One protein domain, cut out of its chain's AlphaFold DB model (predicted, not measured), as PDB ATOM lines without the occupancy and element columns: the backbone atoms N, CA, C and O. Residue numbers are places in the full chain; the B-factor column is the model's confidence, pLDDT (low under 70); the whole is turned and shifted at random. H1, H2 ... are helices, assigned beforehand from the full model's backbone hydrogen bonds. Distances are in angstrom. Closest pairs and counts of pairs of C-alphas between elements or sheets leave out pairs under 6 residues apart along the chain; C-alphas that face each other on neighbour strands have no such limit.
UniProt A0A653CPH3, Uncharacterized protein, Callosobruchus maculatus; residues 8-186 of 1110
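This is residues 8 to 186 of the 1110 residues of an uncharacterized protein of Callosobruchus maculatus (UniProt A0A653CPH3). Helices fold back and forth from H2 to H9, with H5 near the middle, the hairpin of H2 and H3 to one side of it and the triangle of H7, H8 and H9 to the other. H1 covers the end of the hairpin where H2 begins and H3 ends; H4 packs on H3 and H5, and H6 on H7. The 179 printed residues include nine named helices, H1 to H9 in chain order, and no named strand: the class is all helix. The whole is compact, with a radius of gyration of the C-alphas of 18.2 A and spans of 53 by 40 by 28 A.

H1, residues 19 to 27, touches H2, residues 32 to 51, at residues 34 to 38 of H2 alone, with a steep tilt of 59 degrees; the closest C-alphas, of Gln 27 and Tyr 34, are 6.2 A apart. H2 and H3, residues 57 to 71, form a hairpin, closest at the C-alphas of Phe 45 and Tyr 64, 5.8 A. H4, residues 81 to 92, forms a hairpin with H3, closest at the C-alphas of Tyr 61 and Cys 88, 6.7 A. H5, residues 102 to 112, H6, residues 118 to 128, H7, residues 135 to 146, H8, residues 151 to 163, and H9, residues 169 to 186, form an up-and-down bundle, each running against the one before. H5 touches H4, the C-alphas of Leu 85 and Tyr 111 closest at 6.5 A. H5 and H6 only just touch, only at the corner, with 3 pairs of C-alphas within 8 A, Phe 112 and Pro 118 closest at 5.3 A. H7 and H8 touch at a shallow tilt of 14 degrees, the C-alphas of Ala 142 and Ala 154 closest at 4.4 A. Every O i to N i+4 pair is within hydrogen-bond range in H1, H2, H4, H5, H6, H8 and H9, against 10 of 11 in H3 and 6 of 8 in H7.

H1 begins at C-alpha 19, (142.236, 351.544, 250.845). H2 is 28.1 A long, H3 21.6 A and H9 25.6 A, ending at C-alpha 186, (176.435, 354.171, 239.174).

The C-alphas farthest apart, of Glu 33 and Gly 184, are 54.0 A apart. The printed part has no cut, and no link is long. Confidence is under 70 at residues 75 to 79.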
ATOM      1  N   GLU A   8     153.029 351.929 260.824       79.38
ATOM      2  CA  GLU A   8     154.100 351.026 261.299       79.38
ATOM      3  C   GLU A   8     153.707 349.529 261.274       79.38
ATOM      4  O   GLU A   8     154.561 348.645 261.276       79.38
ATOM      5  N   ASN A   9     152.404 349.224 261.247       75.12
ATOM      6  CA  ASN A   9     151.855 347.873 261.135       75.12
ATOM      7  C   ASN A   9     151.543 347.462 259.682       75.12
ATOM      8  O   ASN A   9     151.083 346.338 259.478       75.12
ATOM      9  N   ILE A  10     151.740 348.343 258.694       85.19
ATOM     10  CA  ILE A  10     151.316 348.158 257.300       85.19
ATOM     11  C   ILE A  10     152.549 347.922 256.420       85.19
ATOM     12  O   ILE A  10     153.293 348.839 256.087       85.19
ATOM     13  N   GLN A  11     152.754 346.673 256.008       82.38
ATOM     14  CA  GLN A  11     153.808 346.282 255.082       82.38
ATOM     15  C   GLN A  11     153.610 347.008 253.736       82.38
ATOM     16  O   GLN A  11     152.557 346.821 253.108       82.38
ATOM     17  N   PRO A  12     154.616 347.760 253.247       83.56
ATOM     18  CA  PRO A  12     154.582 348.332 251.909       83.56
ATOM     19  C   PRO A  12     154.651 347.216 250.860       83.56
ATOM     20  O   PRO A  12     155.489 346.314 250.935       83.56
ATOM     21  N   LEU A  13     153.763 347.284 249.869       83.38
ATOM     22  CA  LEU A  13     153.719 346.375 248.725       83.38
ATOM     23  C   LEU A  13     154.092 347.156 247.461       83.38
ATOM     24  O   LEU A  13     153.649 348.292 247.294       83.38
ATOM     25  N   ARG A  14     154.861 346.550 246.542       76.38
ATOM     26  CA  ARG A  14     155.315 347.227 245.306       76.38
ATOM     27  C   ARG A  14     154.160 347.712 244.409       76.38
ATOM     28  O   ARG A  14     154.361 348.631 243.629       76.38
ATOM     29  N   GLY A  15     152.977 347.098 244.518       76.75
ATOM     30  CA  GLY A  15     151.752 347.486 243.801       76.75
ATOM     31  C   GLY A  15     150.763 348.333 244.615       76.75
ATOM     32  O   GLY A  15     149.626 348.495 244.186       76.75
ATOM     33  N   GLY A  16     151.151 348.835 245.794       85.19
ATOM     34  CA  GLY A  16     150.242 349.532 246.711       85.19
ATOM     35  C   GLY A  16     149.265 348.601 247.446       85.19
ATOM     36  O   GLY A  16     149.420 347.380 247.443       85.19
ATOM     37  N   ARG A  17     148.268 349.192 248.116       87.38
ATOM     38  CA  ARG A  17     147.193 348.492 248.841       87.38
ATOM     39  C   ARG A  17     145.834 349.133 248.546       87.38
ATOM     40  O   ARG A  17     145.746 350.350 248.402       87.38
ATOM     41  N   ASN A  18     144.777 348.326 248.504       87.56
ATOM     42  CA  ASN A  18     143.393 348.782 248.414       87.56
ATOM     43  C   ASN A  18     142.984 349.444 249.743       87.56
ATOM     44  O   ASN A  18     143.051 348.824 250.805       87.56
ATOM     45  N   VAL A  19     142.548 350.704 249.675       86.44
ATOM     46  CA  VAL A  19     142.236 351.544 250.845       86.44
ATOM     47  C   VAL A  19     141.033 351.025 251.646       86.44
ATOM     48  O   VAL A  19     141.028 351.135 252.872       86.44
ATOM     49  N   GLN A  20     140.034 350.430 250.985       87.06
ATOM     50  CA  GLN A  20     138.835 349.886 251.634       87.06
ATOM     51  C   GLN A  20     139.166 348.601 252.404       87.06
ATOM     52  O   GLN A  20     138.906 348.525 253.606       87.06
ATOM     53  N   GLN A  21     139.827 347.638 251.750       87.69
ATOM     54  CA  GLN A  21     140.203 346.370 252.387       87.69
ATOM     55  C   GLN A  21     141.219 346.585 253.518       87.69
ATOM     56  O   GLN A  21     141.111 345.972 254.579       87.69
ATOM     57  N   LEU A  22     142.154 347.527 253.344       86.38
ATOM     58  CA  LEU A  22     143.066 347.961 254.405       86.38
ATOM     59  C   LEU A  22     142.317 348.626 255.575       86.38
ATOM     60  O   LEU A  22     142.699 348.442 256.728       86.38
ATOM     61  N   GLY A  23     141.229 349.352 255.308       85.88
ATOM     62  CA  GLY A  23     140.325 349.869 256.339       85.88
ATOM     63  C   GLY A  23     139.699 348.749 257.175       85.88
ATOM     64  O   GLY A  23     139.828 348.762 258.402       85.88
ATOM     65  N   MET A  24     139.109 347.742 256.522       85.00
ATOM     66  CA  MET A  24     138.529 346.566 257.191       85.00
ATOM     67  C   MET A  24     139.583 345.785 257.991       85.00
ATOM     68  O   MET A  24     139.354 345.453 259.152       85.00
ATOM     69  N   ALA A  25     140.772 345.576 257.421       85.12
ATOM     70  CA  ALA A  25     141.914 344.916 258.060       85.12
ATOM     71  C   ALA A  25     142.428 345.620 259.330       85.12
ATOM     72  O   ALA A  25     142.932 344.977 260.257       85.12
ATOM     73  N   LEU A  26     142.325 346.950 259.387       85.00
ATOM     74  CA  LEU A  26     142.677 347.733 260.570       85.00
ATOM     75  C   LEU A  26     141.536 347.742 261.603       85.00
ATOM     76  O   LEU A  26     141.805 347.640 262.798       85.00
ATOM     77  N   GLN A  27     140.269 347.780 261.174       85.12
ATOM     78  CA  GLN A  27     139.107 347.676 262.073       85.12
ATOM     79  C   GLN A  27     138.976 346.287 262.719       85.12
ATOM     80  O   GLN A  27     138.640 346.187 263.897       85.12
ATOM     81  N   ALA A  28     139.321 345.215 262.004       84.06
ATOM     82  CA  ALA A  28     139.312 343.842 262.518       84.06
ATOM     83  C   ALA A  28     140.309 343.584 263.668       84.06
ATOM     84  O   ALA A  28     140.184 342.588 264.377       84.06
ATOM     85  N   GLN A  29     141.282 344.478 263.893       78.00
ATOM     86  CA  GLN A  29     142.187 344.409 265.050       78.00
ATOM     87  C   GLN A  29     141.535 344.907 266.352       78.00
ATOM     88  O   GLN A  29     142.085 344.680 267.429       78.00
ATOM     89  N   THR A  30     140.379 345.578 266.276       80.88
ATOM     90  CA  THR A  30     139.669 346.151 267.434       80.88
ATOM     91  C   THR A  30     138.214 345.692 267.553       80.88
ATOM     92  O   THR A  30     137.728 345.544 268.674       80.88
ATOM     93  N   SER A  31     137.522 345.416 266.441       87.00
ATOM     94  CA  SER A  31     136.140 344.920 266.424       87.00
ATOM     95  C   SER A  31     136.042 343.461 265.975       87.00
ATOM     96  O   SER A  31     136.551 343.069 264.923       87.00
ATOM     97  N   ARG A  32     135.295 342.667 266.756       87.56
ATOM     98  CA  ARG A  32     134.991 341.258 266.457       87.56
ATOM     99  C   ARG A  32     134.112 341.075 265.221       87.56
ATOM    100  O   ARG A  32     134.167 340.016 264.612       87.56
ATOM    101  N   GLU A  33     133.316 342.077 264.859       88.44
ATOM    102  CA  GLU A  33     132.406 342.017 263.707       88.44
ATOM    103  C   GLU A  33     133.214 342.020 262.405       88.44
ATOM    104  O   GLU A  33     133.122 341.087 261.614       88.44
ATOM    105  N   TYR A  34     134.125 342.986 262.258       85.69
ATOM    106  CA  TYR A  34     135.075 343.040 261.142       85.69
ATOM    107  C   TYR A  34     136.051 341.850 261.139       85.69
ATOM    108  O   TYR A  34     136.480 341.407 260.076       85.69
ATOM    109  N   GLN A  35     136.381 341.290 262.307       86.88
ATOM    110  CA  GLN A  35     137.170 340.056 262.388       86.88
ATOM    111  C   GLN A  35     136.395 338.827 261.881       86.88
ATOM    112  O   GLN A  35     136.975 337.983 261.199       86.88
ATOM    113  N   ALA A  36     135.099 338.721 262.186       88.62
ATOM    114  CA  ALA A  36     134.237 337.658 261.671       88.62
ATOM    115  C   ALA A  36     134.009 337.795 260.156       88.62
ATOM    116  O   ALA A  36     134.059 336.794 259.449       88.62
ATOM    117  N   GLU A  37     133.849 339.024 259.661       89.56
ATOM    118  CA  GLU A  37     133.727 339.346 258.235       89.56
ATOM    119  C   GLU A  37     134.962 338.899 257.431       89.56
ATOM    120  O   GLU A  37     134.830 338.180 256.444       89.56
ATOM    121  N   LEU A  38     136.184 339.208 257.887       88.38
ATOM    122  CA  LEU A  38     137.400 338.720 257.217       88.38
ATOM    123  C   LEU A  38     137.513 337.186 257.226       88.38
ATOM    124  O   LEU A  38     137.992 336.599 256.256       88.38
ATOM    125  N   LEU A  39     137.049 336.522 258.290       88.62
ATOM    126  CA  LEU A  39     136.995 335.057 258.358       88.62
ATOM    127  C   LEU A  39     135.889 334.458 257.473       88.62
ATOM    128  O   LEU A  39     136.017 333.302 257.062       88.62
ATOM    129  N   HIS A  40     134.824 335.206 257.171       91.56
ATOM    130  CA  HIS A  40     133.801 334.824 256.196       91.56
ATOM    131  C   HIS A  40     134.370 334.892 254.778       91.56
ATOM    132  O   HIS A  40     134.401 333.872 254.091       91.56
ATOM    133  N   GLN A  41     134.947 336.036 254.399       91.12
ATOM    134  CA  GLN A  41     135.608 336.232 253.103       91.12
ATOM    135  C   GLN A  41     136.696 335.172 252.856       91.12
ATOM    136  O   GLN A  41     136.774 334.594 251.771       91.12
ATOM    137  N   GLN A  42     137.491 334.831 253.879       90.31
ATOM    138  CA  GLN A  42     138.469 333.742 253.790       90.31
ATOM    139  C   GLN A  42     137.820 332.392 253.437       90.31
ATOM    140  O   GLN A  42     138.323 331.659 252.583       90.31
ATOM    141  N   GLN A  43     136.700 332.055 254.082       91.25
ATOM    142  CA  GLN A  43     135.963 330.820 253.808       91.25
ATOM    143  C   GLN A  43     135.317 330.829 252.420       91.25
ATOM    144  O   GLN A  43     135.271 329.779 251.786       91.25
ATOM    145  N   GLU A  44     134.871 331.981 251.919       92.31
ATOM    146  CA  GLU A  44     134.362 332.120 250.551       92.31
ATOM    147  C   GLU A  44     135.452 331.815 249.516       92.31
ATOM    148  O   GLU A  44     135.232 330.960 248.660       92.31
ATOM    149  N   PHE A  45     136.654 332.390 249.639       92.81
ATOM    150  CA  PHE A  45     137.779 332.058 248.749       92.81
ATOM    151  C   PHE A  45     138.200 330.585 248.837       92.81
ATOM    152  O   PHE A  45     138.435 329.945 247.809       92.81
ATOM    153  N   GLU A  46     138.263 330.005 250.039       91.19
ATOM    154  CA  GLU A  46     138.576 328.580 250.183       91.19
ATOM    155  C   GLU A  46     137.487 327.670 249.608       91.19
ATOM    156  O   GLU A  46     137.803 326.623 249.042       91.19
ATOM    157  N   ASN A  47     136.214 328.043 249.735       91.88
ATOM    158  CA  ASN A  47     135.108 327.276 249.173       91.88
ATOM    159  C   ASN A  47     135.063 327.402 247.649       91.88
ATOM    160  O   ASN A  47     134.939 326.373 246.992       91.88
ATOM    161  N   LEU A  48     135.287 328.597 247.087       92.19
ATOM    162  CA  LEU A  48     135.460 328.795 245.644       92.19
ATOM    163  C   LEU A  48     136.546 327.863 245.093       92.19
ATOM    164  O   LEU A  48     136.278 327.102 244.172       92.19
ATOM    165  N   ILE A  49     137.735 327.821 245.706       92.06
ATOM    166  CA  ILE A  49     138.820 326.913 245.283       92.06
ATOM    167  C   ILE A  49     138.423 325.425 245.408       92.06
ATOM    168  O   ILE A  49     138.855 324.610 244.593       92.06
ATOM    169  N   ARG A  50     137.597 325.049 246.395       90.38
ATOM    170  CA  ARG A  50     137.138 323.660 246.608       90.38
ATOM    171  C   ARG A  50     136.002 323.218 245.682       90.38
ATOM    172  O   ARG A  50     135.886 322.019 245.443       90.38
ATOM    173  N   THR A  51     135.149 324.133 245.215       91.94
ATOM    174  CA  THR A  51     133.927 323.817 244.446       91.94
ATOM    175  C   THR A  51     133.938 324.364 243.017       91.94
ATOM    176  O   THR A  51     132.892 324.411 242.374       91.94
ATOM    177  N   TYR A  52     135.087 324.817 242.514       92.88
ATOM    178  CA  TYR A  52     135.219 325.330 241.153       92.88
ATOM    179  C   TYR A  52     135.335 324.195 240.124       92.88
ATOM    180  O   TYR A  52     136.284 323.415 240.150       92.88
ATOM    181  N   GLU A  53     134.394 324.157 239.178       88.06
ATOM    182  CA  GLU A  53     134.346 323.186 238.068       88.06
ATOM    183  C   GLU A  53     134.630 323.832 236.690       88.06
ATOM    184  O   GLU A  53     134.322 323.250 235.652       88.06
ATOM    185  N   GLY A  54     135.185 325.051 236.662       88.62
ATOM    186  CA  GLY A  54     135.484 325.789 235.426       88.62
ATOM    187  C   GLY A  54     136.868 325.504 234.823       88.62
ATOM    188  O   GLY A  54     137.696 324.795 235.395       88.62
ATOM    189  N   ASP A  55     137.138 326.104 233.660       86.94
ATOM    190  CA  ASP A  55     138.374 325.869 232.902       86.94
ATOM    191  C   ASP A  55     139.633 326.520 233.510       86.94
ATOM    192  O   ASP A  55     140.732 325.989 233.318       86.94
ATOM    193  N   ASP A  56     139.507 327.631 234.249       90.62
ATOM    194  CA  ASP A  56     140.633 328.416 234.789       90.62
ATOM    195  C   ASP A  56     140.682 328.428 236.332       90.62
ATOM    196  O   ASP A  56     140.330 329.416 236.983       90.62
ATOM    197  N   PRO A  57     141.138 327.330 236.964       90.75
ATOM    198  CA  PRO A  57     141.311 327.281 238.411       90.75
ATOM    199  C   PRO A  57     142.462 328.158 238.936       90.75
ATOM    200  O   PRO A  57     142.537 328.341 240.151       90.75
ATOM    201  N   LEU A  58     143.358 328.694 238.090       93.50
ATOM    202  CA  LEU A  58     144.457 329.554 238.555       93.50
ATOM    203  C   LEU A  58     143.924 330.894 239.076       93.50
ATOM    204  O   LEU A  58     144.436 331.409 240.072       93.50
ATOM    205  N   GLU A  59     142.881 331.430 238.441       92.75
ATOM    206  CA  GLU A  59     142.279 332.720 238.790       92.75
ATOM    207  C   GLU A  59     141.836 332.786 240.261       92.75
ATOM    208  O   GLU A  59     142.151 333.741 240.970       92.75
ATOM    209  N   ASN A  60     141.202 331.725 240.771       92.81
ATOM    210  CA  ASN A  60     140.757 331.664 242.167       92.81
ATOM    211  C   ASN A  60     141.935 331.718 243.159       92.81
ATOM    212  O   ASN A  60     141.842 332.372 244.199       92.81
ATOM    213  N   TYR A  61     143.063 331.073 242.834       93.94
ATOM    214  CA  TYR A  61     144.282 331.154 243.644       93.94
ATOM    215  C   TYR A  61     144.944 332.533 243.559       93.94
ATOM    216  O   TYR A  61     145.395 333.051 244.582       93.94
ATOM    217  N   TYR A  62     144.997 333.142 242.369       93.94
ATOM    218  CA  TYR A  62     145.539 334.490 242.181       93.94
ATOM    219  C   TYR A  62     144.737 335.526 242.984       93.94
ATOM    220  O   TYR A  62     145.325 336.327 243.716       93.94
ATOM    221  N   ASN A  63     143.406 335.437 242.947       93.19
ATOM    222  CA  ASN A  63     142.517 336.334 243.678       93.19
ATOM    223  C   ASN A  63     142.529 336.089 245.192       93.19
ATOM    224  O   ASN A  63     142.582 337.062 245.941       93.19
ATOM    225  N   TYR A  64     142.604 334.838 245.667       93.50
ATOM    226  CA  TYR A  64     142.776 334.565 247.103       93.50
ATOM    227  C   TYR A  64     144.128 335.089 247.623       93.50
ATOM    228  O   TYR A  64     144.180 335.733 248.670       93.50
ATOM    229  N   VAL A  65     145.222 334.905 246.871       91.75
ATOM    230  CA  VAL A  65     146.540 335.475 247.212       91.75
ATOM    231  C   VAL A  65     146.505 337.007 247.232       91.75
ATOM    232  O   VAL A  65     147.050 337.612 248.157       91.75
ATOM    233  N   SER A  66     145.849 337.634 246.251       90.19
ATOM    234  CA  SER A  66     145.648 339.087 246.208       90.19
ATOM    235  C   SER A  66     144.869 339.567 247.439       90.19
ATOM    236  O   SER A  66     145.334 340.449 248.161       90.19
ATOM    237  N   TRP A  67     143.739 338.925 247.759       91.50
ATOM    238  CA  TRP A  67     142.929 339.236 248.940       91.50
ATOM    239  C   TRP A  67     143.714 339.077 250.252       91.50
ATOM    240  O   TRP A  67     143.594 339.941 251.119       91.50
ATOM    241  N   ILE A  68     144.567 338.053 250.391       89.81
ATOM    242  CA  ILE A  68     145.450 337.894 251.561       89.81
ATOM    243  C   ILE A  68     146.417 339.081 251.673       89.81
ATOM    244  O   ILE A  68     146.546 339.668 252.747       89.81
ATOM    245  N   GLU A  69     147.081 339.481 250.586       87.50
ATOM    246  CA  GLU A  69     147.999 340.623 250.631       87.50
ATOM    247  C   GLU A  69     147.291 341.933 250.997       87.50
ATOM    248  O   GLU A  69     147.854 342.724 251.753       87.50
ATOM    249  N   GLN A  70     146.058 342.150 250.531       88.31
ATOM    250  CA  GLN A  70     145.268 343.325 250.907       88.31
ATOM    251  C   GLN A  70     144.798 343.277 252.370       88.31
ATOM    252  O   GLN A  70     144.926 344.274 253.085       88.31
ATOM    253  N   SER A  71     144.298 342.123 252.821       86.88
ATOM    254  CA  SER A  71     143.605 341.947 254.109       86.88
ATOM    255  C   SER A  71     144.534 341.763 255.307       86.88
ATOM    256  O   SER A  71     144.126 342.027 256.435       86.88
ATOM    257  N   TYR A  72     145.783 341.343 255.095       85.00
ATOM    258  CA  TYR A  72     146.767 341.198 256.169       85.00
ATOM    259  C   TYR A  72     147.829 342.305 256.068       85.00
ATOM    260  O   TYR A  72     148.645 342.317 255.137       85.00
ATOM    261  N   PRO A  73     147.843 343.278 257.003       76.50
ATOM    262  CA  PRO A  73     148.760 344.407 256.924       76.50
ATOM    263  C   PRO A  73     150.192 344.017 257.320       76.50
ATOM    264  O   PRO A  73     151.133 344.610 256.807       76.50
ATOM    265  N   LYS A  74     150.391 342.995 258.165       74.94
ATOM    266  CA  LYS A  74     151.711 342.584 258.682       74.94
ATOM    267  C   LYS A  74     152.333 341.436 257.883       74.94
ATOM    268  O   LYS A  74     151.655 340.465 257.557       74.94
ATOM    269  N   ARG A  75     153.657 341.482 257.668       60.50
ATOM    270  CA  ARG A  75     154.427 340.341 257.134       60.50
ATOM    271  C   ARG A  75     154.587 339.280 258.233       60.50
ATOM    272  O   ARG A  75     155.433 339.429 259.111       60.50
ATOM    273  N   GLY A  76     153.775 338.226 258.204       59.12
ATOM    274  CA  GLY A  76     153.774 337.183 259.236       59.12
ATOM    275  C   GLY A  76     152.975 335.936 258.853       59.12
ATOM    276  O   GLY A  76     152.549 335.780 257.711       59.12
ATOM    277  N   HIS A  77     152.759 335.038 259.819       57.69
ATOM    278  CA  HIS A  77     151.997 333.796 259.613       57.69
ATOM    279  C   HIS A  77     150.479 334.006 259.451       57.69
ATOM    280  O   HIS A  77     149.782 333.082 259.045       57.69
ATOM    281  N   GLU A  78     149.966 335.198 259.768       61.16
ATOM    282  CA  GLU A  78     148.552 335.448 260.092       61.16
ATOM    283  C   GLU A  78     147.562 335.233 258.928       61.16
ATOM    284  O   GLU A  78     146.372 335.085 259.185       61.16
ATOM    285  N   GLY A  79     148.047 335.126 257.682       67.06
ATOM    286  CA  GLY A  79     147.241 334.814 256.489       67.06
ATOM    287  C   GLY A  79     147.619 333.525 255.737       67.06
ATOM    288  O   GLY A  79     147.181 333.349 254.609       67.06
ATOM    289  N   ASN A  80     148.472 332.643 256.287       80.31
ATOM    290  CA  ASN A  80     148.907 331.372 255.654       80.31
ATOM    291  C   ASN A  80     149.440 331.466 254.196       80.31
ATOM    292  O   ASN A  80     149.466 330.472 253.467       80.31
ATOM    293  N   LEU A  81     149.930 332.642 253.784       86.25
ATOM    294  CA  LEU A  81     150.305 332.952 252.398       86.25
ATOM    295  C   LEU A  81     151.349 331.996 251.793       86.25
ATOM    296  O   LEU A  81     151.204 331.576 250.648       86.25
ATOM    297  N   ILE A  82     152.397 331.634 252.544       87.19
ATOM    298  CA  ILE A  82     153.488 330.791 252.022       87.19
ATOM    299  C   ILE A  82     152.998 329.357 251.716       87.19
ATOM    300  O   ILE A  82     153.178 328.928 250.578       87.19
ATOM    301  N   PRO A  83     152.311 328.630 252.627       88.44
ATOM    302  CA  PRO A  83     151.666 327.352 252.295       88.44
ATOM    303  C   PRO A  83     150.704 327.396 251.096       88.44
ATOM    304  O   PRO A  83     150.667 326.447 250.305       88.44
ATOM    305  N   LEU A  84     149.938 328.485 250.939       90.25
ATOM    306  CA  LEU A  84     149.038 328.661 249.796       90.25
ATOM    307  C   LEU A  84     149.822 328.805 248.482       90.25
ATOM    308  O   LEU A  84     149.501 328.125 247.507       90.25
ATOM    309  N   LEU A  85     150.877 329.628 248.470       90.81
ATOM    310  CA  LEU A  85     151.780 329.779 247.326       90.81
ATOM    311  C   LEU A  85     152.493 328.467 246.986       90.81
ATOM    312  O   LEU A  85     152.503 328.083 245.821       90.81
ATOM    313  N   GLU A  86     153.024 327.738 247.974       90.00
ATOM    314  CA  GLU A  86     153.640 326.424 247.748       90.00
ATOM    315  C   GLU A  86     152.667 325.453 247.065       90.00
ATOM    316  O   GLU A  86     153.044 324.782 246.103       90.00
ATOM    317  N   THR A  87     151.419 325.399 247.537       90.62
ATOM    318  CA  THR A  87     150.383 324.499 247.008       90.62
ATOM    319  C   THR A  87     149.962 324.900 245.593       90.62
ATOM    320  O   THR A  87     149.943 324.056 244.698       90.62
ATOM    321  N   CYS A  88     149.686 326.187 245.364       93.00
ATOM    322  CA  CYS A  88     149.328 326.727 244.052       93.00
ATOM    323  C   CYS A  88     150.442 326.501 243.019       93.00
ATOM    324  O   CYS A  88     150.195 326.011 241.916       93.00
ATOM    325  N   LEU A  89     151.686 326.844 243.367       93.31
ATOM    326  CA  LEU A  89     152.804 326.771 242.430       93.31
ATOM    327  C   LEU A  89     153.159 325.328 242.068       93.31
ATOM    328  O   LEU A  89     153.462 325.089 240.902       93.31
ATOM    329  N   GLN A  90     153.058 324.381 243.012       91.75
ATOM    330  CA  GLN A  90     153.237 322.944 242.756       91.75
ATOM    331  C   GLN A  90     152.111 322.352 241.896       91.75
ATOM    332  O   GLN A  90     152.389 321.518 241.033       91.75
ATOM    333  N   LEU A  91     150.859 322.783 242.100       91.88
ATOM    334  CA  LEU A  91     149.701 322.296 241.343       91.88
ATOM    335  C   LEU A  91     149.810 322.638 239.848       91.88
ATOM    336  O   LEU A  91     149.564 321.781 239.001       91.88
ATOM    337  N   PHE A  92     150.226 323.866 239.526       93.00
ATOM    338  CA  PHE A  92     150.293 324.354 238.143       93.00
ATOM    339  C   PHE A  92     151.691 324.265 237.498       93.00
ATOM    340  O   PHE A  92     151.820 324.539 236.309       93.00
ATOM    341  N   GLU A  93     152.730 323.806 238.216       91.38
ATOM    342  CA  GLU A  93     154.137 323.769 237.748       91.38
ATOM    343  C   GLU A  93     154.389 322.957 236.465       91.38
ATOM    344  O   GLU A  93     155.453 323.058 235.853       91.38
ATOM    345  N   ASN A  94     153.446 322.086 236.101       89.94
ATOM    346  CA  ASN A  94     153.523 321.219 234.927       89.94
ATOM    347  C   ASN A  94     152.336 321.427 233.962       89.94
ATOM    348  O   ASN A  94     152.230 320.703 232.970       89.94
ATOM    349  N   ASP A  95     151.444 322.390 234.232       91.19
ATOM    350  CA  ASP A  95     150.348 322.736 233.324       91.19
ATOM    351  C   ASP A  95     150.860 323.690 232.232       91.19
ATOM    352  O   ASP A  95     151.296 324.820 232.480       91.19
ATOM    353  N   LYS A  96     150.791 323.221 230.983       90.06
ATOM    354  CA  LYS A  96     151.248 323.968 229.807       90.06
ATOM    355  C   LYS A  96     150.444 325.243 229.555       90.06
ATOM    356  O   LYS A  96     150.966 326.142 228.903       90.06
ATOM    357  N   ARG A  97     149.215 325.343 230.078       91.56
ATOM    358  CA  ARG A  97     148.371 326.544 229.970       91.56
ATOM    359  C   ARG A  97     148.971 327.717 230.743       91.56
ATOM    360  O   ARG A  97     149.006 328.826 230.225       91.56
ATOM    361  N   TYR A  98     149.514 327.453 231.933       93.31
ATOM    362  CA  TYR A  98     150.009 328.493 232.843       93.31
ATOM    363  C   TYR A  98     151.524 328.714 232.789       93.31
ATOM    364  O   TYR A  98     152.031 329.652 233.400       93.31
ATOM    365  N   THR A  99     152.253 327.901 232.017       90.81
ATOM    366  CA  THR A  99     153.724 327.961 231.915       90.81
ATOM    367  C   THR A  99     154.246 329.356 231.537       90.81
ATOM    368  O   THR A  99     155.316 329.732 232.004       90.81
ATOM    369  N   ASN A 100     153.491 330.138 230.752       92.31
ATOM    370  CA  ASN A 100     153.782 331.542 230.426       92.31
ATOM    371  C   ASN A 100     152.603 332.482 230.764       92.31
ATOM    372  O   ASN A 100     152.397 333.494 230.097       92.31
ATOM    373  N   ASP A 101     151.806 332.153 231.784       94.38
ATOM    374  CA  ASP A 101     150.745 333.039 232.271       94.38
ATOM    375  C   ASP A 101     151.334 334.126 233.187       94.38
ATOM    376  O   ASP A 101     152.123 333.851 234.100       94.38
ATOM    377  N   ARG A 102     150.942 335.384 232.958       93.06
ATOM    378  CA  ARG A 102     151.421 336.541 233.725       93.06
ATOM    379  C   ARG A 102     151.002 336.487 235.203       93.06
ATOM    380  O   ARG A 102     151.755 336.954 236.057       93.06
ATOM    381  N   ARG A 103     149.849 335.894 235.529       94.50
ATOM    382  CA  ARG A 103     149.377 335.639 236.902       94.50
ATOM    383  C   ARG A 103     150.270 334.609 237.587       94.50
ATOM    384  O   ARG A 103     150.783 334.884 238.669       94.50
ATOM    385  N   TYR A 104     150.539 333.477 236.929       95.06
ATOM    386  CA  TYR A 104     151.443 332.443 237.453       95.06
ATOM    387  C   TYR A 104     152.858 332.998 237.673       95.06
ATOM    388  O   TYR A 104     153.440 332.807 238.739       95.06
ATOM    389  N   CYS A 105     153.370 333.788 236.723       94.50
ATOM    390  CA  CYS A 105     154.647 334.491 236.844       94.50
ATOM    391  C   CYS A 105     154.699 335.414 238.076       94.50
ATOM    392  O   CYS A 105     155.636 335.321 238.869       94.50
ATOM    393  N   LYS A 106     153.668 336.243 238.305       92.88
ATOM    394  CA  LYS A 106     153.564 337.100 239.501       92.88
ATOM    395  C   LYS A 106     153.533 336.299 240.810       92.88
ATOM    396  O   LYS A 106     154.139 336.731 241.790       92.88
ATOM    397  N   LEU A 107     152.851 335.151 240.845       93.88
ATOM    398  CA  LEU A 107     152.819 334.265 242.019       93.88
ATOM    399  C   LEU A 107     154.180 333.602 242.273       93.88
ATOM    400  O   LEU A 107     154.607 333.500 243.423       93.88
ATOM    401  N   LEU A 108     154.889 333.207 241.212       93.88
ATOM    402  CA  LEU A 108     156.217 332.599 241.290       93.88
ATOM    403  C   LEU A 108     157.271 333.600 241.788       93.88
ATOM    404  O   LEU A 108     158.011 333.291 242.719       93.88
ATOM    405  N   ILE A 109     157.260 334.830 241.258       93.38
ATOM    406  CA  ILE A 109     158.065 335.960 241.758       93.38
ATOM    407  C   ILE A 109     157.756 336.218 243.240       93.38
ATOM    408  O   ILE A 109     158.668 336.307 244.054       93.38
ATOM    409  N   LYS A 110     156.472 336.268 243.623       90.75
ATOM    410  CA  LYS A 110     156.049 336.488 245.017       90.75
ATOM    411  C   LYS A 110     156.576 335.415 245.975       90.75
ATOM    412  O   LYS A 110     156.939 335.751 247.098       90.75
ATOM    413  N   TYR A 111     156.636 334.153 245.548       90.94
ATOM    414  CA  TYR A 111     157.269 333.084 246.324       90.94
ATOM    415  C   TYR A 111     158.790 333.278 246.399       90.94
ATOM    416  O   TYR A 111     159.347 333.214 247.494       90.94
ATOM    417  N   PHE A 112     159.458 333.607 245.289       92.00
ATOM    418  CA  PHE A 112     160.906 333.842 245.273       92.00
ATOM    419  C   PHE A 112     161.333 335.036 246.153       92.00
ATOM    420  O   PHE A 112     162.325 334.927 246.870       92.00
ATOM    421  N   ASP A 113     160.534 336.106 246.229       88.62
ATOM    422  CA  ASP A 113     160.707 337.251 247.145       88.62
ATOM    423  C   ASP A 113     160.533 336.881 248.654       88.62
ATOM    424  O   ASP A 113     160.685 337.736 249.542       88.62
ATOM    425  N   THR A 114     160.223 335.617 248.991       85.06
ATOM    426  CA  THR A 114     160.246 335.089 250.377       85.06
ATOM    427  C   THR A 114     161.493 334.273 250.731       85.06
ATOM    428  O   THR A 114     161.720 334.026 251.915       85.06
ATOM    429  N   LEU A 115     162.318 333.906 249.746       84.81
ATOM    430  CA  LEU A 115     163.461 332.999 249.901       84.81
ATOM    431  C   LEU A 115     164.753 333.730 250.319       84.81
ATOM    432  O   LEU A 115     164.933 334.905 249.989       84.81
ATOM    433  N   PRO A 116     165.718 333.038 250.958       81.00
ATOM    434  CA  PRO A 116     167.031 333.601 251.271       81.00
ATOM    435  C   PRO A 116     167.962 333.706 250.048       81.00
ATOM    436  O   PRO A 116     168.879 334.523 250.061       81.00
ATOM    437  N   ASN A 117     167.744 332.902 248.997       82.44
ATOM    438  CA  ASN A 117     168.524 332.929 247.752       82.44
ATOM    439  C   ASN A 117     167.610 332.880 246.506       82.44
ATOM    440  O   ASN A 117     167.397 331.817 245.912       82.44
ATOM    441  N   PRO A 118     167.044 334.027 246.091       88.44
ATOM    442  CA  PRO A 118     166.170 334.085 244.923       88.44
ATOM    443  C   PRO A 118     166.912 333.865 243.593       88.44
ATOM    444  O   PRO A 118     166.318 333.327 242.662       88.44
ATOM    445  N   LEU A 119     168.199 334.226 243.478       89.44
ATOM    446  CA  LEU A 119     168.943 334.169 242.207       89.44
ATOM    447  C   LEU A 119     169.046 332.747 241.631       89.44
ATOM    448  O   LEU A 119     168.789 332.552 240.442       89.44
ATOM    449  N   GLU A 120     169.347 331.747 242.463       87.19
ATOM    450  CA  GLU A 120     169.331 330.336 242.044       87.19
ATOM    451  C   GLU A 120     167.921 329.866 241.652       87.19
ATOM    452  O   GLU A 120     167.758 329.078 240.721       87.19
ATOM    453  N   SER A 121     166.887 330.390 242.313       90.06
ATOM    454  CA  SER A 121     165.488 330.038 242.043       90.06
ATOM    455  C   SER A 121     165.037 330.532 240.662       90.06
ATOM    456  O   SER A 121     164.414 329.778 239.910       90.06
ATOM    457  N   TYR A 122     165.438 331.747 240.268       92.38
ATOM    458  CA  TYR A 122     165.244 332.268 238.910       92.38
ATOM    459  C   TYR A 122     166.001 331.442 237.851       92.38
ATOM    460  O   TYR A 122     165.429 331.095 236.817       92.38
ATOM    461  N   GLN A 123     167.250 331.041 238.123       90.06
ATOM    462  CA  GLN A 123     168.023 330.164 237.229       90.06
ATOM    463  C   GLN A 123     167.375 328.773 237.063       90.06
ATOM    464  O   GLN A 123     167.355 328.220 235.961       90.06
ATOM    465  N   MET A 124     166.799 328.209 238.131       89.19
ATOM    466  CA  MET A 124     166.046 326.951 238.070       89.19
ATOM    467  C   MET A 124     164.713 327.098 237.321       89.19
ATOM    468  O   MET A 124     164.351 326.207 236.551       89.19
ATOM    469  N   ALA A 125     164.008 328.223 237.475       90.50
ATOM    470  CA  ALA A 125     162.809 328.521 236.692       90.50
ATOM    471  C   ALA A 125     163.124 328.611 235.186       90.50
ATOM    472  O   ALA A 125     162.455 327.941 234.393       90.50
ATOM    473  N   LYS A 126     164.196 329.329 234.803       90.25
ATOM    474  CA  LYS A 126     164.729 329.351 233.426       90.25
ATOM    475  C   LYS A 126     164.999 327.937 232.917       90.25
ATOM    476  O   LYS A 126     164.520 327.591 231.841       90.25
ATOM    477  N   SER A 127     165.764 327.121 233.650       88.62
ATOM    478  CA  SER A 127     166.198 325.809 233.143       88.62
ATOM    479  C   SER A 127     165.037 324.829 232.939       88.62
ATOM    480  O   SER A 127     165.085 324.028 232.006       88.62
ATOM    481  N   LYS A 128     163.962 324.931 233.735       87.88
ATOM    482  CA  LYS A 128     162.706 324.194 233.506       87.88
ATOM    483  C   LYS A 128     161.815 324.809 232.406       87.88
ATOM    484  O   LYS A 128     160.919 324.130 231.907       87.88
ATOM    485  N   GLY A 129     162.054 326.056 232.001       89.75
ATOM    486  CA  GLY A 129     161.262 326.770 230.993       89.75
ATOM    487  C   GLY A 129     160.035 327.510 231.544       89.75
ATOM    488  O   GLY A 129     159.126 327.832 230.781       89.75
ATOM    489  N   LEU A 130     159.982 327.773 232.855       91.38
ATOM    490  CA  LEU A 130     158.865 328.465 233.502       91.38
ATOM    491  C   LEU A 130     158.944 329.981 233.270       91.38
ATOM    492  O   LEU A 130     159.951 330.612 233.582       91.38
ATOM    493  N   CYS A 131     157.850 330.571 232.782       93.50
ATOM    494  CA  CYS A 131     157.659 332.009 232.552       93.50
ATOM    495  C   CYS A 131     158.698 332.665 231.623       93.50
ATOM    496  O   CYS A 131     158.896 333.878 231.670       93.50
ATOM    497  N   VAL A 132     159.336 331.879 230.754       93.19
ATOM    498  CA  VAL A 132     160.327 332.335 229.759       93.19
ATOM    499  C   VAL A 132     159.709 333.277 228.710       93.19
ATOM    500  O   VAL A 132     160.406 334.091 228.115       93.19
ATOM    501  N   GLY A 133     158.387 333.236 228.525       93.00
ATOM    502  CA  GLY A 133     157.636 334.209 227.729       93.00
ATOM    503  C   GLY A 133     157.188 335.471 228.484       93.00
ATOM    504  O   GLY A 133     156.534 336.314 227.876       93.00
ATOM    505  N   CYS A 134     157.490 335.629 229.779       95.00
ATOM    506  CA  CYS A 134     156.937 336.698 230.623       95.00
ATOM    507  C   CYS A 134     157.982 337.775 230.957       95.00
ATOM    508  O   CYS A 134     158.927 337.522 231.702       95.00
ATOM    509  N   THR A 135     157.776 339.013 230.504       95.44
ATOM    510  CA  THR A 135     158.688 340.149 230.761       95.44
ATOM    511  C   THR A 135     158.910 340.424 232.254       95.44
ATOM    512  O   THR A 135     160.012 340.800 232.659       95.44
ATOM    513  N   ASP A 136     157.903 340.181 233.102       94.31
ATOM    514  CA  ASP A 136     158.026 340.363 234.556       94.31
ATOM    515  C   ASP A 136     159.052 339.412 235.204       94.31
ATOM    516  O   ASP A 136     159.702 339.810 236.171       94.31
ATOM    517  N   MET A 137     159.270 338.214 234.643       94.81
ATOM    518  CA  MET A 137     160.279 337.256 235.123       94.81
ATOM    519  C   MET A 137     161.693 337.835 234.986       94.81
ATOM    520  O   MET A 137     162.468 337.839 235.940       94.81
ATOM    521  N   TYR A 138     162.008 338.398 233.817       95.94
ATOM    522  CA  TYR A 138     163.312 339.004 233.534       95.94
ATOM    523  C   TYR A 138     163.534 340.300 234.316       95.94
ATOM    524  O   TYR A 138     164.618 340.498 234.859       95.94
ATOM    525  N   LYS A 139     162.499 341.141 234.457       94.75
ATOM    526  CA  LYS A 139     162.537 342.343 235.310       94.75
ATOM    527  C   LYS A 139     162.845 341.993 236.771       94.75
ATOM    528  O   LYS A 139     163.693 342.636 237.384       94.75
ATOM    529  N   ALA A 140     162.184 340.974 237.325       94.31
ATOM    530  CA  ALA A 140     162.404 340.543 238.704       94.31
ATOM    531  C   ALA A 140     163.779 339.878 238.900       94.31
ATOM    532  O   ALA A 140     164.466 340.173 239.875       94.31
ATOM    533  N   TRP A 141     164.219 339.039 237.957       95.06
ATOM    534  CA  TRP A 141     165.530 338.387 238.019       95.06
ATOM    535  C   TRP A 141     166.690 339.392 237.895       95.06
ATOM    536  O   TRP A 141     167.615 339.361 238.709       95.06
ATOM    537  N   ALA A 142     166.626 340.326 236.941       95.31
ATOM    538  CA  ALA A 142     167.666 341.338 236.739       95.31
ATOM    539  C   ALA A 142     167.794 342.301 237.934       95.31
ATOM    540  O   ALA A 142     168.916 342.623 238.323       95.31
ATOM    541  N   TYR A 143     166.677 342.673 238.576       93.62
ATOM    542  CA  TYR A 143     166.663 343.481 239.805       93.62
ATOM    543  C   TYR A 143     167.541 342.883 240.921       93.62
ATOM    544  O   TYR A 143     168.199 343.622 241.651       93.62
ATOM    545  N   TYR A 144     167.602 341.553 241.050       92.00
ATOM    546  CA  TYR A 144     168.444 340.911 242.064       92.00
ATOM    547  C   TYR A 144     169.944 340.950 241.739       92.00
ATOM    548  O   TYR A 144     170.748 340.992 242.669       92.00
ATOM    549  N   TYR A 145     170.338 340.989 240.462       92.38
ATOM    550  CA  TYR A 145     171.732 341.245 240.081       92.38
ATOM    551  C   TYR A 145     172.096 342.731 240.230       92.38
ATOM    552  O   TYR A 145     173.157 343.050 240.765       92.38
ATOM    553  N   GLU A 146     171.191 343.639 239.851       90.06
ATOM    554  CA  GLU A 146     171.343 345.090 240.035       90.06
ATOM    555  C   GLU A 146     171.527 345.454 241.520       90.06
ATOM    556  O   GLU A 146     172.456 346.178 241.870       90.06
ATOM    557  N   ALA A 147     170.729 344.863 242.417       87.56
ATOM    558  CA  ALA A 147     170.837 345.049 243.868       87.56
ATOM    559  C   ALA A 147     172.142 344.498 244.491       87.56
ATOM    560  O   ALA A 147     172.483 344.863 245.617       87.56
ATOM    561  N   VAL A 148     172.868 343.630 243.777       87.31
ATOM    562  CA  VAL A 148     174.205 343.125 244.149       87.31
ATOM    563  C   VAL A 148     175.327 343.949 243.488       87.31
ATOM    564  O   VAL A 148     176.482 343.854 243.898       87.31
ATOM    565  N   GLY A 149     175.000 344.795 242.505       85.75
ATOM    566  CA  GLY A 149     175.952 345.574 241.707       85.75
ATOM    567  C   GLY A 149     176.505 344.840 240.478       85.75
ATOM    568  O   GLY A 149     177.397 345.362 239.809       85.75
ATOM    569  N   ASP A 150     175.988 343.651 240.143       90.81
ATOM    570  CA  ASP A 150     176.379 342.907 238.938       90.81
ATOM    571  C   ASP A 150     175.519 343.316 237.732       90.81
ATOM    572  O   ASP A 150     174.642 342.594 237.248       90.81
ATOM    573  N   PHE A 151     175.796 344.516 237.224       91.19
ATOM    574  CA  PHE A 151     175.127 345.054 236.039       91.19
ATOM    575  C   PHE A 151     175.372 344.211 234.770       91.19
ATOM    576  O   PHE A 151     174.561 344.258 233.847       91.19
ATOM    577  N   GLN A 152     176.446 343.408 234.712       91.06
ATOM    578  CA  GLN A 152     176.726 342.550 233.556       91.06
ATOM    579  C   GLN A 152     175.802 341.329 233.536       91.06
ATOM    580  O   GLN A 152     175.224 341.022 232.493       91.06
ATOM    581  N   SER A 153     175.603 340.660 234.674       92.12
ATOM    582  CA  SER A 153     174.611 339.584 234.772       92.12
ATOM    583  C   SER A 153     173.187 340.115 234.592       92.12
ATOM    584  O   SER A 153     172.392 339.477 233.902       92.12
ATOM    585  N   ALA A 154     172.871 341.313 235.101       94.06
ATOM    586  CA  ALA A 154     171.586 341.971 234.841       94.06
ATOM    587  C   ALA A 154     171.351 342.227 233.336       94.06
ATOM    588  O   ALA A 154     170.280 341.911 232.816       94.06
ATOM    589  N   HIS A 155     172.355 342.740 232.614       94.62
ATOM    590  CA  HIS A 155     172.305 342.940 231.158       94.62
ATOM    591  C   HIS A 155     172.071 341.623 230.405       94.62
ATOM    592  O   HIS A 155     171.183 341.537 229.555       94.62
ATOM    593  N   ASN A 156     172.811 340.571 230.771       95.00
ATOM    594  CA  ASN A 156     172.681 339.247 230.162       95.00
ATOM    595  C   ASN A 156     171.262 338.667 230.343       95.00
ATOM    596  O   ASN A 156     170.726 338.066 229.413       95.00
ATOM    597  N   VAL A 157     170.628 338.886 231.504       95.62
ATOM    598  CA  VAL A 157     169.234 338.483 231.770       95.62
ATOM    599  C   VAL A 157     168.246 339.226 230.865       95.62
ATOM    600  O   VAL A 157     167.345 338.596 230.311       95.62
ATOM    601  N   PHE A 158     168.403 340.537 230.657       96.69
ATOM    602  CA  PHE A 158     167.520 341.281 229.752       96.69
ATOM    603  C   PHE A 158     167.697 340.884 228.279       96.69
ATOM    604  O   PHE A 158     166.698 340.740 227.570       96.69
ATOM    605  N   GLU A 159     168.927 340.660 227.806       95.44
ATOM    606  CA  GLU A 159     169.161 340.151 226.445       95.44
ATOM    607  C   GLU A 159     168.638 338.718 226.265       95.44
ATOM    608  O   GLU A 159     168.100 338.386 225.206       95.44
ATOM    609  N   GLU A 160     168.679 337.876 227.303       94.06
ATOM    610  CA  GLU A 160     167.994 336.582 227.274       94.06
ATOM    611  C   GLU A 160     166.464 336.734 227.205       94.06
ATOM    612  O   GLU A 160     165.818 336.017 226.440       94.06
ATOM    613  N   GLY A 161     165.871 337.694 227.917       94.69
ATOM    614  CA  GLY A 161     164.447 338.018 227.775       94.69
ATOM    615  C   GLY A 161     164.079 338.446 226.349       94.69
ATOM    616  O   GLY A 161     163.081 337.974 225.798       94.69
ATOM    617  N   LYS A 162     164.921 339.271 225.706       94.19
ATOM    618  CA  LYS A 162     164.731 339.690 224.306       94.19
ATOM    619  C   LYS A 162     164.846 338.510 223.345       94.19
ATOM    620  O   LYS A 162     164.013 338.373 222.454       94.19
ATOM    621  N   LYS A 163     165.840 337.636 223.542       94.62
ATOM    622  CA  LYS A 163     166.055 336.407 222.756       94.62
ATOM    623  C   LYS A 163     164.865 335.445 222.839       94.62
ATOM    624  O   LYS A 163     164.554 334.788 221.851       94.62
ATOM    625  N   ASN A 164     164.198 335.383 223.991       92.81
ATOM    626  CA  ASN A 164     162.983 334.590 224.199       92.81
ATOM    627  C   ASN A 164     161.685 335.324 223.796       92.81
ATOM    628  O   ASN A 164     160.603 334.765 223.952       92.81
ATOM    629  N   LEU A 165     161.783 336.549 223.252       93.50
ATOM    630  CA  LEU A 165     160.659 337.392 222.818       93.50
ATOM    631  C   LEU A 165     159.592 337.596 223.913       93.50
ATOM    632  O   LEU A 165     158.392 337.631 223.624       93.50
ATOM    633  N   ALA A 166     160.037 337.725 225.167       94.69
ATOM    634  CA  ALA A 166     159.162 337.832 226.329       94.69
ATOM    635  C   ALA A 166     158.210 339.040 226.237       94.69
ATOM    636  O   ALA A 166     158.564 340.088 225.692       94.69
ATOM    637  N   GLN A 167     156.986 338.879 226.752       92.44
ATOM    638  CA  GLN A 167     155.901 339.848 226.607       92.44
ATOM    639  C   GLN A 167     155.453 340.463 227.947       92.44
ATOM    640  O   GLN A 167     155.414 339.758 228.963       92.44
ATOM    641  N   PRO A 168     155.074 341.760 227.971       95.81
ATOM    642  CA  PRO A 168     155.114 342.711 226.848       95.81
ATOM    643  C   PRO A 168     156.552 343.108 226.481       95.81
ATOM    644  O   PRO A 168     157.342 343.419 227.375       95.81
ATOM    645  N   TYR A 169     156.899 343.102 225.191       92.62
ATOM    646  CA  TYR A 169     158.278 343.367 224.752       92.62
ATOM    647  C   TYR A 169     158.721 344.807 225.050       92.62
ATOM    648  O   TYR A 169     159.810 345.025 225.575       92.62
ATOM    649  N   ASP A 170     157.841 345.783 224.817       93.38
ATOM    650  CA  ASP A 170     158.103 347.208 225.055       93.38
ATOM    651  C   ASP A 170     158.481 347.485 226.524       93.38
ATOM    652  O   ASP A 170     159.392 348.259 226.810       93.38
ATOM    653  N   GLU A 171     157.828 346.805 227.478       93.56
ATOM    654  CA  GLU A 171     158.185 346.892 228.901       93.56
ATOM    655  C   GLU A 171     159.576 346.316 229.194       93.56
ATOM    656  O   GLU A 171     160.253 346.807 230.099       93.56
ATOM    657  N   LEU A 172     160.005 345.284 228.462       94.31
ATOM    658  CA  LEU A 172     161.319 344.668 228.631       94.31
ATOM    659  C   LEU A 172     162.419 345.590 228.105       94.31
ATOM    660  O   LEU A 172     163.443 345.759 228.764       94.31
ATOM    661  N   GLU A 173     162.203 346.213 226.946       93.38
ATOM    662  CA  GLU A 173     163.146 347.174 226.376       93.38
ATOM    663  C   GLU A 173     163.246 348.446 227.229       93.38
ATOM    664  O   GLU A 173     164.356 348.882 227.537       93.38
ATOM    665  N   ILE A 174     162.120 348.996 227.699       94.31
ATOM    666  CA  ILE A 174     162.113 350.134 228.632       94.31
ATOM    667  C   ILE A 174     162.834 349.772 229.939       94.31
ATOM    668  O   ILE A 174     163.678 350.539 230.401       94.31
ATOM    669  N   ALA A 175     162.560 348.601 230.523       91.94
ATOM    670  CA  ALA A 175     163.231 348.158 231.744       91.94
ATOM    671  C   ALA A 175     164.742 347.944 231.544       91.94
ATOM    672  O   ALA A 175     165.529 348.361 232.394       91.94
ATOM    673  N   HIS A 176     165.159 347.372 230.409       96.00
ATOM    674  CA  HIS A 176     166.575 347.212 230.089       96.00
ATOM    675  C   HIS A 176     167.261 348.579 229.924       96.00
ATOM    676  O   HIS A 176     168.289 348.836 230.549       96.00
ATOM    677  N   ASN A 177     166.672 349.496 229.154       93.56
ATOM    678  CA  ASN A 177     167.219 350.841 228.970       93.56
ATOM    679  C   ASN A 177     167.323 351.607 230.302       93.56
ATOM    680  O   ASN A 177     168.326 352.277 230.544       93.56
ATOM    681  N   ASN A 178     166.349 351.448 231.203       92.31
ATOM    682  CA  ASN A 178     166.403 352.019 232.549       92.31
ATOM    683  C   ASN A 178     167.544 351.423 233.393       92.31
ATOM    684  O   ASN A 178     168.264 352.185 234.035       92.31
ATOM    685  N   MET A 179     167.768 350.105 233.350       93.69
ATOM    686  CA  MET A 179     168.897 349.463 234.043       93.69
ATOM    687  C   MET A 179     170.249 349.915 233.467       93.69
ATOM    688  O   MET A 179     171.151 350.249 234.230       93.69
ATOM    689  N   ILE A 180     170.386 350.045 232.140       91.12
ATOM    690  CA  ILE A 180     171.597 350.606 231.510       91.12
ATOM    691  C   ILE A 180     171.841 352.048 231.986       91.12
ATOM    692  O   ILE A 180     172.979 352.419 232.283       91.12
ATOM    693  N   MET A 181     170.788 352.863 232.107       88.56
ATOM    694  CA  MET A 181     170.891 354.223 232.647       88.56
ATOM    695  C   MET A 181     171.252 354.233 234.140       88.56
ATOM    696  O   MET A 181     172.047 355.077 234.553       88.56
ATOM    697  N   ALA A 182     170.730 353.303 234.944       83.75
ATOM    698  CA  ALA A 182     171.075 353.152 236.359       83.75
ATOM    699  C   ALA A 182     172.537 352.706 236.544       83.75
ATOM    700  O   ALA A 182     173.283 353.344 237.287       83.75
ATOM    701  N   ALA A 183     172.988 351.701 235.789       86.50
ATOM    702  CA  ALA A 183     174.381 351.261 235.725       86.50
ATOM    703  C   ALA A 183     175.317 352.398 235.277       86.50
ATOM    704  O   ALA A 183     176.359 352.635 235.887       86.50
ATOM    705  N   GLY A 184     174.918 353.160 234.253       84.44
ATOM    706  CA  GLY A 184     175.640 354.340 233.782       84.44
ATOM    707  C   GLY A 184     175.726 355.445 234.836       84.44
ATOM    708  O   GLY A 184     176.785 356.044 235.013       84.44
ATOM    709  N   GLN A 185     174.656 355.688 235.598       82.38
ATOM    710  CA  GLN A 185     174.689 356.601 236.743       82.38
ATOM    711  C   GLN A 185     175.586 356.074 237.868       82.38
ATOM    712  O   GLN A 185     176.363 356.849 238.419       82.38
ATOM    713  N   HIS A 186     175.557 354.775 238.172       79.06
ATOM    714  CA  HIS A 186     176.435 354.171 239.174       79.06
ATOM    715  C   HIS A 186     177.916 354.207 238.749       79.06
ATOM    716  O   HIS A 186     178.792 354.376 239.592       79.06
TER     717      HIS A 186